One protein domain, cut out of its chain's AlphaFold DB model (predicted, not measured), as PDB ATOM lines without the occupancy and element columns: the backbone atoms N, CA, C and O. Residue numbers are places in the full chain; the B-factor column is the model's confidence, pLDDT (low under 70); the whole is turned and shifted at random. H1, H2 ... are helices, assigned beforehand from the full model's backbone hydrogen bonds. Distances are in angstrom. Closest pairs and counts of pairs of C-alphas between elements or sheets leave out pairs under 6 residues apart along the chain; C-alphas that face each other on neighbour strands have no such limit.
ATOM      1  N   LYS A 314      18.961  19.033   2.433       92.69
ATOM      2  CA  LYS A 314      17.753  18.495   3.086       92.69
ATOM      3  C   LYS A 314      18.022  17.282   3.983       92.69
ATOM      4  O   LYS A 314      17.242  17.030   4.893       92.69
ATOM      5  N   TYR A 315      19.127  16.565   3.759       93.06
ATOM      6  CA  TYR A 315      19.534  15.408   4.564       93.06
ATOM      7  C   TYR A 315      20.451  15.773   5.740       93.06
ATOM      8  O   TYR A 315      20.952  14.886   6.432       93.06
ATOM      9  N   SER A 316      20.716  17.059   5.968       89.06
ATOM     10  CA  SER A 316      21.565  17.521   7.070       89.06
ATOM     11  C   SER A 316      20.768  17.681   8.366       89.06
ATOM     12  O   SER A 316      19.617  18.111   8.356       89.06
ATOM     13  N   LYS A 317      21.397  17.395   9.514       87.62
ATOM     14  CA  LYS A 317      20.781  17.558  10.842       87.62
ATOM     15  C   LYS A 317      21.677  18.394  11.744       87.62
ATOM     16  O   LYS A 317      22.848  18.064  11.911       87.62
ATOM     17  N   ASN A 318      21.132  19.456  12.346       82.69
ATOM     18  CA  ASN A 318      21.878  20.394  13.200       82.69
ATOM     19  C   ASN A 318      23.177  20.893  12.535       82.69
ATOM     20  O   ASN A 318      24.239  20.859  13.152       82.69
ATOM     21  N   ASN A 319      23.100  21.269  11.252       76.50
ATOM     22  CA  ASN A 319      24.239  21.719  10.439       76.50
ATOM     23  C   ASN A 319      25.400  20.704  10.338       76.50
ATOM     24  O   ASN A 319      26.552  21.077  10.110       76.50
ATOM     25  N   ILE A 320      25.099  19.413  10.497       84.25
ATOM     26  CA  ILE A 320      26.008  18.303  10.209       84.25
ATOM     27  C   ILE A 320      25.512  17.625   8.925       84.25
ATOM     28  O   ILE A 320      24.343  17.226   8.879       84.25
ATOM     29  N   PRO A 321      26.364  17.469   7.895       91.00
ATOM     30  CA  PRO A 321      26.014  16.706   6.705       91.00
ATOM     31  C   PRO A 321      25.725  15.244   7.039       91.00
ATOM     32  O   PRO A 321      26.309  14.684   7.972       91.00
ATOM     33  N   HIS A 322      24.870  14.601   6.242       93.31
ATOM     34  CA  HIS A 322      24.550  13.187   6.416       93.31
ATOM     35  C   HIS A 322      25.830  12.325   6.482       93.31
ATOM     36  O   HIS A 322      26.761  12.572   5.705       93.31
ATOM     37  N   PRO A 323      25.917  11.280   7.336       94.12
ATOM     38  CA  PRO A 323      27.084  10.392   7.374       94.12
ATOM     39  C   PRO A 323      27.475   9.839   5.995       94.12
ATOM     40  O   PRO A 323      28.662   9.712   5.697       94.12
ATOM     41  N   ALA A 324      26.494   9.573   5.126       94.69
ATOM     42  CA  ALA A 324      26.738   9.169   3.741       94.69
ATOM     43  C   ALA A 324      27.445  10.255   2.908       94.69
ATOM     44  O   ALA A 324      28.361   9.932   2.152       94.69
ATOM     45  N   CYS A 325      27.099  11.532   3.100       94.94
ATOM     46  CA  CYS A 325      27.798  12.645   2.458       94.94
ATOM     47  C   CYS A 325      29.240  12.739   2.946       94.94
ATOM     48  O   CYS A 325      30.174  12.801   2.151       94.94
ATOM     49  N   LEU A 326      29.446  12.670   4.265       94.56
ATOM     50  CA  LEU A 326      30.788  12.717   4.844       94.56
ATOM     51  C   LEU A 326      31.669  11.575   4.318       94.56
ATOM     52  O   LEU A 326      32.857  11.789   4.095       94.56
ATOM     53  N   ARG A 327      31.102  10.380   4.086       95.50
ATOM     54  CA  ARG A 327      31.793   9.253   3.435       95.50
ATOM     55  C   ARG A 327      32.175   9.578   1.987       95.50
ATOM     56  O   ARG A 327      33.333   9.383   1.620       95.50
ATOM     57  N   LYS A 328      31.235  10.091   1.185       95.06
ATOM     58  CA  LYS A 328      31.484  10.523  -0.203       95.06
ATOM     59  C   LYS A 328      32.652  11.514  -0.260       95.06
ATOM     60  O   LYS A 328      33.661  11.239  -0.903       95.06
ATOM     61  N   GLU A 329      32.584  12.582   0.529       95.38
ATOM     62  CA  GLU A 329      33.623  13.618   0.585       95.38
ATOM     63  C   GLU A 329      34.965  13.105   1.140       95.38
ATOM     64  O   GLU A 329      36.032  13.542   0.709       95.38
ATOM     65  N   PHE A 330      34.948  12.150   2.078       95.56
ATOM     66  CA  PHE A 330      36.160  11.515   2.606       95.56
ATOM     67  C   PHE A 330      36.915  10.741   1.512       95.56
ATOM     68  O   PHE A 330      38.138  10.860   1.410       95.56
ATOM     69  N   LYS A 331      36.190   9.998   0.666       96.38
ATOM     70  CA  LYS A 331      36.760   9.305  -0.501       96.38
ATOM     71  C   LYS A 331      37.230  10.288  -1.573       96.38
ATOM     72  O   LYS A 331      38.352  10.158  -2.051       96.38
ATOM     73  N   GLU A 332      36.430  11.303  -1.901       95.94
ATOM     74  CA  GLU A 332      36.806  12.344  -2.876       95.94
ATOM     75  C   GLU A 332      38.046  13.148  -2.455       95.94
ATOM     76  O   GLU A 332      38.789  13.653  -3.297       95.94
ATOM     77  N   ALA A 333      38.306  13.263  -1.151       95.06
ATOM     78  CA  ALA A 333      39.532  13.861  -0.637       95.06
ATOM     79  C   ALA A 333      40.780  12.981  -0.841       95.06
ATOM     80  O   ALA A 333      41.889  13.466  -0.613       95.06
ATOM     81  N   GLY A 334      40.620  11.722  -1.265       95.44
ATOM     82  CA  GLY A 334      41.687  10.748  -1.493       95.44
ATOM     83  C   GLY A 334      42.002   9.850  -0.294       95.44
ATOM     84  O   GLY A 334      43.046   9.208  -0.296       95.44
ATOM     85  N   CYS A 335      41.136   9.806   0.724       96.06
ATOM     86  CA  CYS A 335      41.250   8.877   1.852       96.06
ATOM     87  C   CYS A 335      40.506   7.556   1.580       96.06
ATOM     88  O   CYS A 335      39.684   7.475   0.668       96.06
ATOM     89  N   ASN A 336      40.771   6.509   2.371       95.25
ATOM     90  CA  ASN A 336      40.225   5.166   2.137       95.25
ATOM     91  C   ASN A 336      39.456   4.594   3.345       95.25
ATOM     92  O   ASN A 336      39.453   5.146   4.444       95.25
ATOM     93  N   GLU A 337      38.809   3.445   3.152       95.94
ATOM     94  CA  GLU A 337      37.926   2.847   4.164       95.94
ATOM     95  C   GLU A 337      38.642   2.262   5.394       95.94
ATOM     96  O   GLU A 337      37.999   1.926   6.392       95.94
ATOM     97  N   GLN A 338      39.969   2.140   5.342       95.94
ATOM     98  CA  GLN A 338      40.791   1.676   6.462       95.94
ATOM     99  C   GLN A 338      41.081   2.815   7.453       95.94
ATOM    100  O   GLN A 338      41.431   2.560   8.605       95.94
ATOM    101  N   GLY A 339      40.898   4.072   7.032       93.88
ATOM    102  CA  GLY A 339      41.064   5.253   7.869       93.88
ATOM    103  C   GLY A 339      40.236   5.213   9.152       93.88
ATOM    104  O   GLY A 339      39.036   4.928   9.134       93.88
ATOM    105  N   LYS A 340      40.838   5.596  10.289       93.44
ATOM    106  CA  LYS A 340      40.084   5.753  11.549       93.44
ATOM    107  C   LYS A 340      38.924   6.748  11.420       93.44
ATOM    108  O   LYS A 340      37.915   6.581  12.101       93.44
ATOM    109  N   GLY A 341      39.052   7.751  10.545       91.69
ATOM    110  CA  GLY A 341      37.967   8.682  10.240       91.69
ATOM    111  C   GLY A 341      36.779   8.004   9.553       91.69
ATOM    112  O   GLY A 341      35.635   8.245   9.929       91.69
ATOM    113  N   TRP A 342      37.036   7.076   8.623       95.50
ATOM    114  CA  TRP A 342      35.990   6.291   7.961       95.50
ATOM    115  C   TRP A 342      35.217   5.407   8.940       95.50
ATOM    116  O   TRP A 342      33.995   5.310   8.859       95.50
ATOM    117  N   ALA A 343      35.909   4.797   9.907       94.00
ATOM    118  CA  ALA A 343      35.278   3.945  10.914       94.00
ATOM    119  C   ALA A 343      34.190   4.679  11.724       94.00
ATOM    120  O   ALA A 343      33.171   4.079  12.059       94.00
ATOM    121  N   LEU A 344      34.369   5.980  11.988       91.94
ATOM    122  CA  LEU A 344      33.365   6.818  12.656       91.94
ATOM    123  C   LEU A 344      32.149   7.100  11.771       91.94
ATOM    124  O   LEU A 344      31.056   7.338  12.274       91.94
ATOM    125  N   LEU A 345      32.325   7.062  10.457       93.56
ATOM    126  CA  LEU A 345      31.267   7.339   9.504       93.56
ATOM    127  C   LEU A 345      30.488   6.087   9.112       93.56
ATOM    128  O   LEU A 345      29.647   6.192   8.235       93.56
ATOM    129  N   LYS A 346      30.732   4.906   9.692       88.94
ATOM    130  CA  LYS A 346      29.955   3.699   9.362       88.94
ATOM    131  C   LYS A 346      28.531   3.779   9.924       88.94
ATOM    132  O   LYS A 346      28.325   4.180  11.069       88.94
ATOM    133  N   GLY A 347      27.560   3.351   9.116       86.62
ATOM    134  CA  GLY A 347      26.136   3.402   9.458       86.62
ATOM    135  C   GLY A 347      25.595   4.831   9.561       86.62
ATOM    136  O   GLY A 347      26.127   5.757   8.943       86.62
ATOM    137  N   GLU A 348      24.540   4.997  10.356       86.25
ATOM    138  CA  GLU A 348      23.823   6.266  10.547       86.25
ATOM    139  C   GLU A 348      23.998   6.860  11.945       86.25
ATOM    140  O   GLU A 348      23.068   7.315  12.612       86.25
ATOM    141  N   ASN A 349      25.233   6.843  12.434       89.75
ATOM    142  CA  ASN A 349      25.524   7.361  13.757       89.75
ATOM    143  C   ASN A 349      25.882   8.853  13.700       89.75
ATOM    144  O   ASN A 349      27.048   9.226  13.554       89.75
ATOM    145  N   TRP A 350      24.877   9.710  13.882       89.25
ATOM    146  CA  TRP A 350      25.034  11.170  13.935       89.25
ATOM    147  C   TRP A 350      26.037  11.647  14.994       89.25
ATOM    148  O   TRP A 350      26.778  12.602  14.764       89.25
ATOM    149  N   ASN A 351      26.126  10.959  16.136       89.50
ATOM    150  CA  ASN A 351      27.107  11.291  17.171       89.50
ATOM    151  C   ASN A 351      28.536  10.999  16.705       89.50
ATOM    152  O   ASN A 351      29.451  11.767  17.004       89.50
ATOM    153  N   ASN A 352      28.750   9.918  15.955       90.44
ATOM    154  CA  ASN A 352      30.061   9.617  15.394       90.44
ATOM    155  C   ASN A 352      30.404  10.524  14.208       90.44
ATOM    156  O   ASN A 352      31.548  10.962  14.120       90.44
ATOM    157  N   ALA A 353      29.431  10.893  13.370       90.62
ATOM    158  CA  ALA A 353      29.611  11.924  12.347       90.62
ATOM    159  C   ALA A 353      30.045  13.260  12.969       90.62
ATOM    160  O   ALA A 353      31.044  13.847  12.554       90.62
ATOM    161  N   LYS A 354      29.386  13.681  14.057       88.69
ATOM    162  CA  LYS A 354      29.774  14.863  14.840       88.69
ATOM    163  C   LYS A 354      31.193  14.753  15.402       88.69
ATOM    164  O   LYS A 354      31.977  15.694  15.292       88.69
ATOM    165  N   LYS A 355      31.547  13.602  15.990       87.94
ATOM    166  CA  LYS A 355      32.915  13.334  16.471       87.94
ATOM    167  C   LYS A 355      33.922  13.430  15.334       87.94
ATOM    168  O   LYS A 355      34.987  14.002  15.533       87.94
ATOM    169  N   GLN A 356      33.588  12.904  14.161       89.75
ATOM    170  CA  GLN A 356      34.470  12.923  13.008       89.75
ATOM    171  C   GLN A 356      34.718  14.347  12.513       89.75
ATOM    172  O   GLN A 356      35.871  14.760  12.403       89.75
ATOM    173  N   VAL A 357      33.653  15.129  12.315       86.56
ATOM    174  CA  VAL A 357      33.743  16.558  11.977       86.56
ATOM    175  C   VAL A 357      34.594  17.304  13.007       86.56
ATOM    176  O   VAL A 357      35.525  18.014  12.639       86.56
ATOM    177  N   SER A 358      34.364  17.069  14.302       81.06
ATOM    178  CA  SER A 358      35.157  17.676  15.377       81.06
ATOM    179  C   SER A 358      36.633  17.248  15.367       81.06
ATOM    180  O   SER A 358      37.504  18.053  15.698       81.06
ATOM    181  N   GLN A 359      36.946  16.001  15.006       81.81
ATOM    182  CA  GLN A 359      38.326  15.519  14.923       81.81
ATOM    183  C   GLN A 359      39.090  16.144  13.762       81.81
ATOM    184  O   GLN A 359      40.299  16.352  13.892       81.81
ATOM    185  N   VAL A 360      38.418  16.417  12.641       81.19
ATOM    186  CA  VAL A 360      39.061  16.982  11.448       81.19
ATOM    187  C   VAL A 360      39.052  18.503  11.443       81.19
ATOM    188  O   VAL A 360      39.982  19.097  10.906       81.19
ATOM    189  N   SER A 361      38.084  19.148  12.102       75.56
ATOM    190  CA  SER A 361      37.972  20.612  12.167       75.56
ATOM    191  C   SER A 361      39.198  21.271  12.796       75.56
ATOM    192  O   SER A 361      39.526  22.405  12.446       75.56
ATOM    193  N   LYS A 362      39.961  20.556  13.635       73.19
ATOM    194  CA  LYS A 362      41.264  21.034  14.120       73.19
ATOM    195  C   LYS A 362      42.228  21.354  12.972       73.19
ATOM    196  O   LYS A 362      43.010  22.281  13.068       73.19
ATOM    197  N   TYR A 363      42.131  20.681  11.833       75.25
ATOM    198  CA  TYR A 363      42.975  20.975  10.677       75.25
ATOM    199  C   TYR A 363      42.452  22.137   9.814       75.25
ATOM    200  O   TYR A 363      43.081  22.446   8.808       75.25
ATOM    201  N   SER A 364      41.352  22.808  10.185       68.06
ATOM    202  CA  SER A 364      40.798  23.953   9.440       68.06
ATOM    203  C   SER A 364      41.566  25.261   9.698       68.06
ATOM    204  O   SER A 364      41.929  25.963   8.752       68.06
ATOM    205  N   LYS A 365      41.925  25.571  10.954       55.12
ATOM    206  CA  LYS A 365      42.575  26.837  11.350       55.12
ATOM    207  C   LYS A 365      44.070  26.646  11.655       55.12
ATOM    208  O   LYS A 365      44.444  26.227  12.738       55.12
ATOM    209  N   ALA A 366      44.896  27.023  10.673       51.22
ATOM    210  CA  ALA A 366      46.338  27.312  10.747       51.22
ATOM    211  C   ALA A 366      47.341  26.185  11.084       51.22
ATOM    212  O   ALA A 366      47.062  25.204  11.757       51.22
ATOM    213  N   GLN A 367      48.554  26.371  10.564       50.06
ATOM    214  CA  GLN A 367      49.771  25.627  10.876       50.06
ATOM    215  C   GLN A 367      50.715  26.497  11.734       50.06
ATOM    216  O   GLN A 367      51.921  26.446  11.534       50.06
ATOM    217  N   SER A 380      32.862  24.026  16.733       48.41
ATOM    218  CA  SER A 380      31.784  24.169  15.756       48.41
ATOM    219  C   SER A 380      31.259  22.753  15.562       48.41
ATOM    220  O   SER A 380      31.880  21.882  14.960       48.41
ATOM    221  N   THR A 381      30.133  22.480  16.208       52.94
ATOM    222  CA  THR A 381      29.354  21.252  16.045       52.94
ATOM    223  C   THR A 381      28.683  21.184  14.677       52.94
ATOM    224  O   THR A 381      27.865  20.306  14.448       52.94
ATOM    225  N   GLU A 382      29.032  22.130  13.813       60.28
ATOM    226  CA  GLU A 382      28.392  22.523  12.581       60.28
ATOM    227  C   GLU A 382      29.517  22.748  11.574       60.28
ATOM    228  O   GLU A 382      30.520  23.407  11.889       60.28
ATOM    229  N   THR A 383      29.394  22.139  10.400       73.44
ATOM    230  CA  THR A 383      30.301  22.388   9.284       73.44
ATOM    231  C   THR A 383      29.537  22.186   7.991       73.44
ATOM    232  O   THR A 383      28.751  21.247   7.861       73.44
ATOM    233  N   THR A 384      29.769  23.049   7.014       84.19
ATOM    234  CA  THR A 384      29.166  22.859   5.693       84.19
ATOM    235  C   THR A 384      29.860  21.718   4.943       84.19
ATOM    236  O   THR A 384      31.019  21.390   5.210       84.19
ATOM    237  N   VAL A 385      29.187  21.128   3.949       87.38
ATOM    238  CA  VAL A 385      29.801  20.119   3.062       87.38
ATOM    239  C   VAL A 385      31.101  20.653   2.440       87.38
ATOM    240  O   VAL A 385      32.116  19.957   2.422       87.38
ATOM    241  N   GLY A 386      31.114  21.922   2.013       86.12
ATOM    242  CA  GLY A 386      32.296  22.572   1.436       86.12
ATOM    243  C   GLY A 386      33.465  22.733   2.419       86.12
ATOM    244  O   GLY A 386      34.626  22.498   2.063       86.12
ATOM    245  N   GLU A 387      33.184  23.080   3.675       85.19
ATOM    246  CA  GLU A 387      34.200  23.151   4.735       85.19
ATOM    247  C   GLU A 387      34.780  21.774   5.061       85.19
ATOM    248  O   GLU A 387      36.002  21.626   5.169       85.19
ATOM    249  N   TYR A 388      33.929  20.751   5.167       88.75
ATOM    250  CA  TYR A 388      34.387  19.384   5.402       88.75
ATOM    251  C   TYR A 388      35.264  18.891   4.248       88.75
ATOM    252  O   TYR A 388      36.378  18.419   4.481       88.75
ATOM    253  N   LYS A 389      34.817  19.086   2.999       90.56
ATOM    254  CA  LYS A 389      35.564  18.745   1.778       90.56
ATOM    255  C   LYS A 389      36.955  19.373   1.766       90.56
ATOM    256  O   LYS A 389      37.960  18.683   1.579       90.56
ATOM    257  N   SER A 390      37.038  20.687   1.975       88.38
ATOM    258  CA  SER A 390      38.317  21.413   1.976       88.38
ATOM    259  C   SER A 390      39.237  20.969   3.120       88.38
ATOM    260  O   SER A 390      40.438  20.769   2.910       88.38
ATOM    261  N   THR A 391      38.674  20.726   4.305       88.50
ATOM    262  CA  THR A 391      39.415  20.231   5.469       88.50
ATOM    263  C   THR A 391      39.957  18.826   5.228       88.50
ATOM    264  O   THR A 391      41.136  18.582   5.479       88.50
ATOM    265  N   MET A 392      39.158  17.913   4.672       92.12
ATOM    266  CA  MET A 392      39.600  16.552   4.363       92.12
ATOM    267  C   MET A 392      40.693  16.516   3.294       92.12
ATOM    268  O   MET A 392      41.680  15.799   3.461       92.12
ATOM    269  N   LYS A 393      40.598  17.352   2.251       92.19
ATOM    270  CA  LYS A 393      41.690  17.517   1.273       92.19
ATOM    271  C   LYS A 393      42.984  17.971   1.947       92.19
ATOM    272  O   LYS A 393      44.062  17.462   1.641       92.19
ATOM    273  N   ARG A 394      42.893  18.896   2.909       88.50
ATOM    274  CA  ARG A 394      44.047  19.324   3.709       88.50
ATOM    275  C   ARG A 394      44.576  18.208   4.610       88.50
ATOM    276  O   ARG A 394      45.791  18.064   4.709       88.50
ATOM    277  N   VAL A 395      43.709  17.413   5.240       89.81
ATOM    278  CA  VAL A 395      44.112  16.241   6.036       89.81
ATOM    279  C   VAL A 395      44.907  15.262   5.180       89.81
ATOM    280  O   VAL A 395      46.007  14.892   5.586       89.81
ATOM    281  N   ASN A 396      44.406  14.910   3.990       93.06
ATOM    282  CA  ASN A 396      45.123  14.037   3.062       93.06
ATOM    283  C   ASN A 396      46.480  14.644   2.661       93.06
ATOM    284  O   ASN A 396      47.517  14.002   2.796       93.06
ATOM    285  N   LYS A 397      46.519  15.928   2.292       89.38
ATOM    286  CA  LYS A 397      47.771  16.637   1.977       89.38
ATOM    287  C   LYS A 397      48.796  16.561   3.119       89.38
ATOM    288  O   LYS A 397      49.976  16.297   2.889       89.38
ATOM    289  N   LEU A 398      48.353  16.727   4.367       86.06
ATOM    290  CA  LEU A 398      49.210  16.649   5.553       86.06
ATOM    291  C   LEU A 398      49.759  15.243   5.828       86.06
ATOM    292  O   LEU A 398      50.696  15.134   6.614       86.06
ATOM    293  N   THR A 399      49.234  14.178   5.219       86.56
ATOM    294  CA  THR A 399      49.792  12.818   5.383       86.56
ATOM    295  C   THR A 399      51.214  12.707   4.838       86.56
ATOM    296  O   THR A 399      52.024  11.954   5.378       86.56
ATOM    297  N   VAL A 400      51.544  13.518   3.830       82.69
ATOM    298  CA  VAL A 400      52.870  13.585   3.201       82.69
ATOM    299  C   VAL A 400      53.545  14.919   3.505       82.69
ATOM    300  O   VAL A 400      54.728  14.968   3.842       82.69
ATOM    301  N   GLU A 401      52.790  16.014   3.445       79.12
ATOM    302  CA  GLU A 401      53.340  17.361   3.523       79.12
ATOM    303  C   GLU A 401      53.400  17.944   4.935       79.12
ATOM    304  O   GLU A 401      53.745  19.110   5.058       79.12
ATOM    305  N   ALA A 402      53.096  17.242   6.031       77.94
ATOM    306  CA  ALA A 402      53.354  17.844   7.348       77.94
ATOM    307  C   ALA A 402      54.867  17.917   7.654       77.94
ATOM    308  O   ALA A 402      55.664  17.083   7.203       77.94
ATOM    309  N   ASP A 403      55.280  18.980   8.355       71.31
ATOM    310  CA  ASP A 403      56.676  19.203   8.763       71.31
ATOM    311  C   ASP A 403      57.110  18.160   9.794       71.31
ATOM    312  O   ASP A 403      58.138  17.519   9.604       71.31
ATOM    313  N   ASP A 404      56.292  17.898  10.807       74.12
ATOM    314  CA  ASP A 404      56.577  16.922  11.849       74.12
ATOM    315  C   ASP A 404      55.981  15.532  11.554       74.12
ATOM    316  O   ASP A 404      54.925  15.381  10.931       74.12
ATOM    317  N   TYR A 405      56.673  14.492  12.028       76.88
ATOM    318  CA  TYR A 405      56.232  13.104  11.867       76.88
ATOM    319  C   TYR A 405      54.899  12.815  12.567       76.88
ATOM    320  O   TYR A 405      54.095  12.058  12.030       76.88
ATOM    321  N   ASN A 406      54.646  13.415  13.734       81.25
ATOM    322  CA  ASN A 406      53.449  13.128  14.524       81.25
ATOM    323  C   ASN A 406      52.182  13.535  13.770       81.25
ATOM    324  O   ASN A 406      51.244  12.747  13.686       81.25
ATOM    325  N   THR A 407      52.175  14.717  13.154       83.12
ATOM    326  CA  THR A 407      51.072  15.175  12.311       83.12
ATOM    327  C   THR A 407      50.851  14.212  11.153       83.12
ATOM    328  O   THR A 407      49.722  13.765  10.983       83.12
ATOM    329  N   ARG A 408      51.904  13.816  10.417       84.38
ATOM    330  CA  ARG A 408      51.774  12.836   9.320       84.38
ATOM    331  C   ARG A 408      51.238  11.497   9.802       84.38
ATOM    332  O   ARG A 408      50.393  10.901   9.147       84.38
ATOM    333  N   ALA A 409      51.713  11.017  10.948       86.00
ATOM    334  CA  ALA A 409      51.262   9.762  11.530       86.00
ATOM    335  C   ALA A 409      49.783   9.817  11.918       86.00
ATOM    336  O   ALA A 409      49.034   8.902  11.583       86.00
ATOM    337  N   VAL A 410      49.338  10.899  12.562       89.31
ATOM    338  CA  VAL A 410      47.939  11.069  12.971       89.31
ATOM    339  C   VAL A 410      47.025  11.262  11.761       89.31
ATOM    340  O   VAL A 410      45.974  10.627  11.704       89.31
ATOM    341  N   THR A 411      47.395  12.103  10.791       90.06
ATOM    342  CA  THR A 411      46.580  12.328   9.585       90.06
ATOM    343  C   THR A 411      46.545  11.094   8.691       90.06
ATOM    344  O   THR A 411      45.476  10.750   8.194       90.06
ATOM    345  N   SER A 412      47.661  10.372   8.541       92.19
ATOM    346  CA  SER A 412      47.719   9.131   7.758       92.19
ATOM    347  C   SER A 412      46.929   8.009   8.425       92.19
ATOM    348  O   SER A 412      46.103   7.372   7.785       92.19
ATOM    349  N   MET A 413      47.047   7.836   9.744       93.75
ATOM    350  CA  MET A 413      46.206   6.893  10.488       93.75
ATOM    351  C   MET A 413      44.713   7.236  10.355       93.75
ATOM    352  O   MET A 413      43.856   6.359  10.252       93.75
ATOM    353  N   HIS A 414      44.385   8.526  10.339       92.94
ATOM    354  CA  HIS A 414      43.017   8.987  10.167       92.94
ATOM    355  C   HIS A 414      42.466   8.720   8.758       92.94
ATOM    356  O   HIS A 414      41.326   8.278   8.646       92.94
ATOM    357  N   CYS A 415      43.268   8.965   7.719       94.38
ATOM    358  CA  CYS A 415      42.897   8.895   6.300       94.38
ATOM    359  C   CYS A 415      43.025   7.475   5.706       94.38
ATOM    360  O   CYS A 415      42.183   7.065   4.912       94.38
ATOM    361  N   PHE A 416      44.039   6.717   6.128       95.69
ATOM    362  CA  PHE A 416      44.455   5.438   5.537       95.69
ATOM    363  C   PHE A 416      44.530   4.267   6.525       95.69
ATOM    364  O   PHE A 416      44.739   3.133   6.113       95.69
ATOM    365  N   GLY A 417      44.416   4.509   7.834       94.56
ATOM    366  CA  GLY A 417      44.460   3.441   8.844       94.56
ATOM    367  C   GLY A 417      45.861   2.902   9.137       94.56
ATOM    368  O   GLY A 417      46.022   2.013   9.969       94.56
TER     369      GLY A 417
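What this domain is: This is residues 314 to 367 and 380 to 417 of the 599 residues of the protein "TSP1_spondin domain-containing protein" of viral metagenome (UniProt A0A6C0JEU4). Five crossed helices form two rough layers, H1 and H4 in one, H2, H3 and H5 in the other. The printed part has 92 residues with helices H1 to H5 in order, class all helix. It is compact, radius of gyration of the C-alphas 12.2 A, spans 39 by 26 by 20 A.

How they stand to each other: H1, residues 323 to 332, touches H4, residues 385 to 401; closest C-alphas Glu 329 and Lys 389, 5.6 A. H2, residues 340 to 344, touches H3, residues 350 to 361; closest C-alphas Leu 344 and Asn 352, 5.1 A. H5, residues 405 to 416, touches H4 opposite ways at a steep tilt of 53 degrees; closest C-alphas Thr 399 and Arg 408, 4.4 A. O i to N i+4 pairs are within hydrogen-bond range throughout H1, H3 and H5, 12 of 13 in H4, 0 of 1 in H2 but 2 of 2 O i to N i+3.

Where its parts are: H1 begins at C-alpha (27.084, 10.392, 7.374); H5 ends at (44.455, 5.438, 5.537). H4 spans 23.7 A, first to last C-alpha.

The domain as a whole: Residues 368 to 379 are cut out; C-alphas 367 and 380 are 18.7 A apart. Residues 364 to 367 and 380 to 382 have pLDDT under 70.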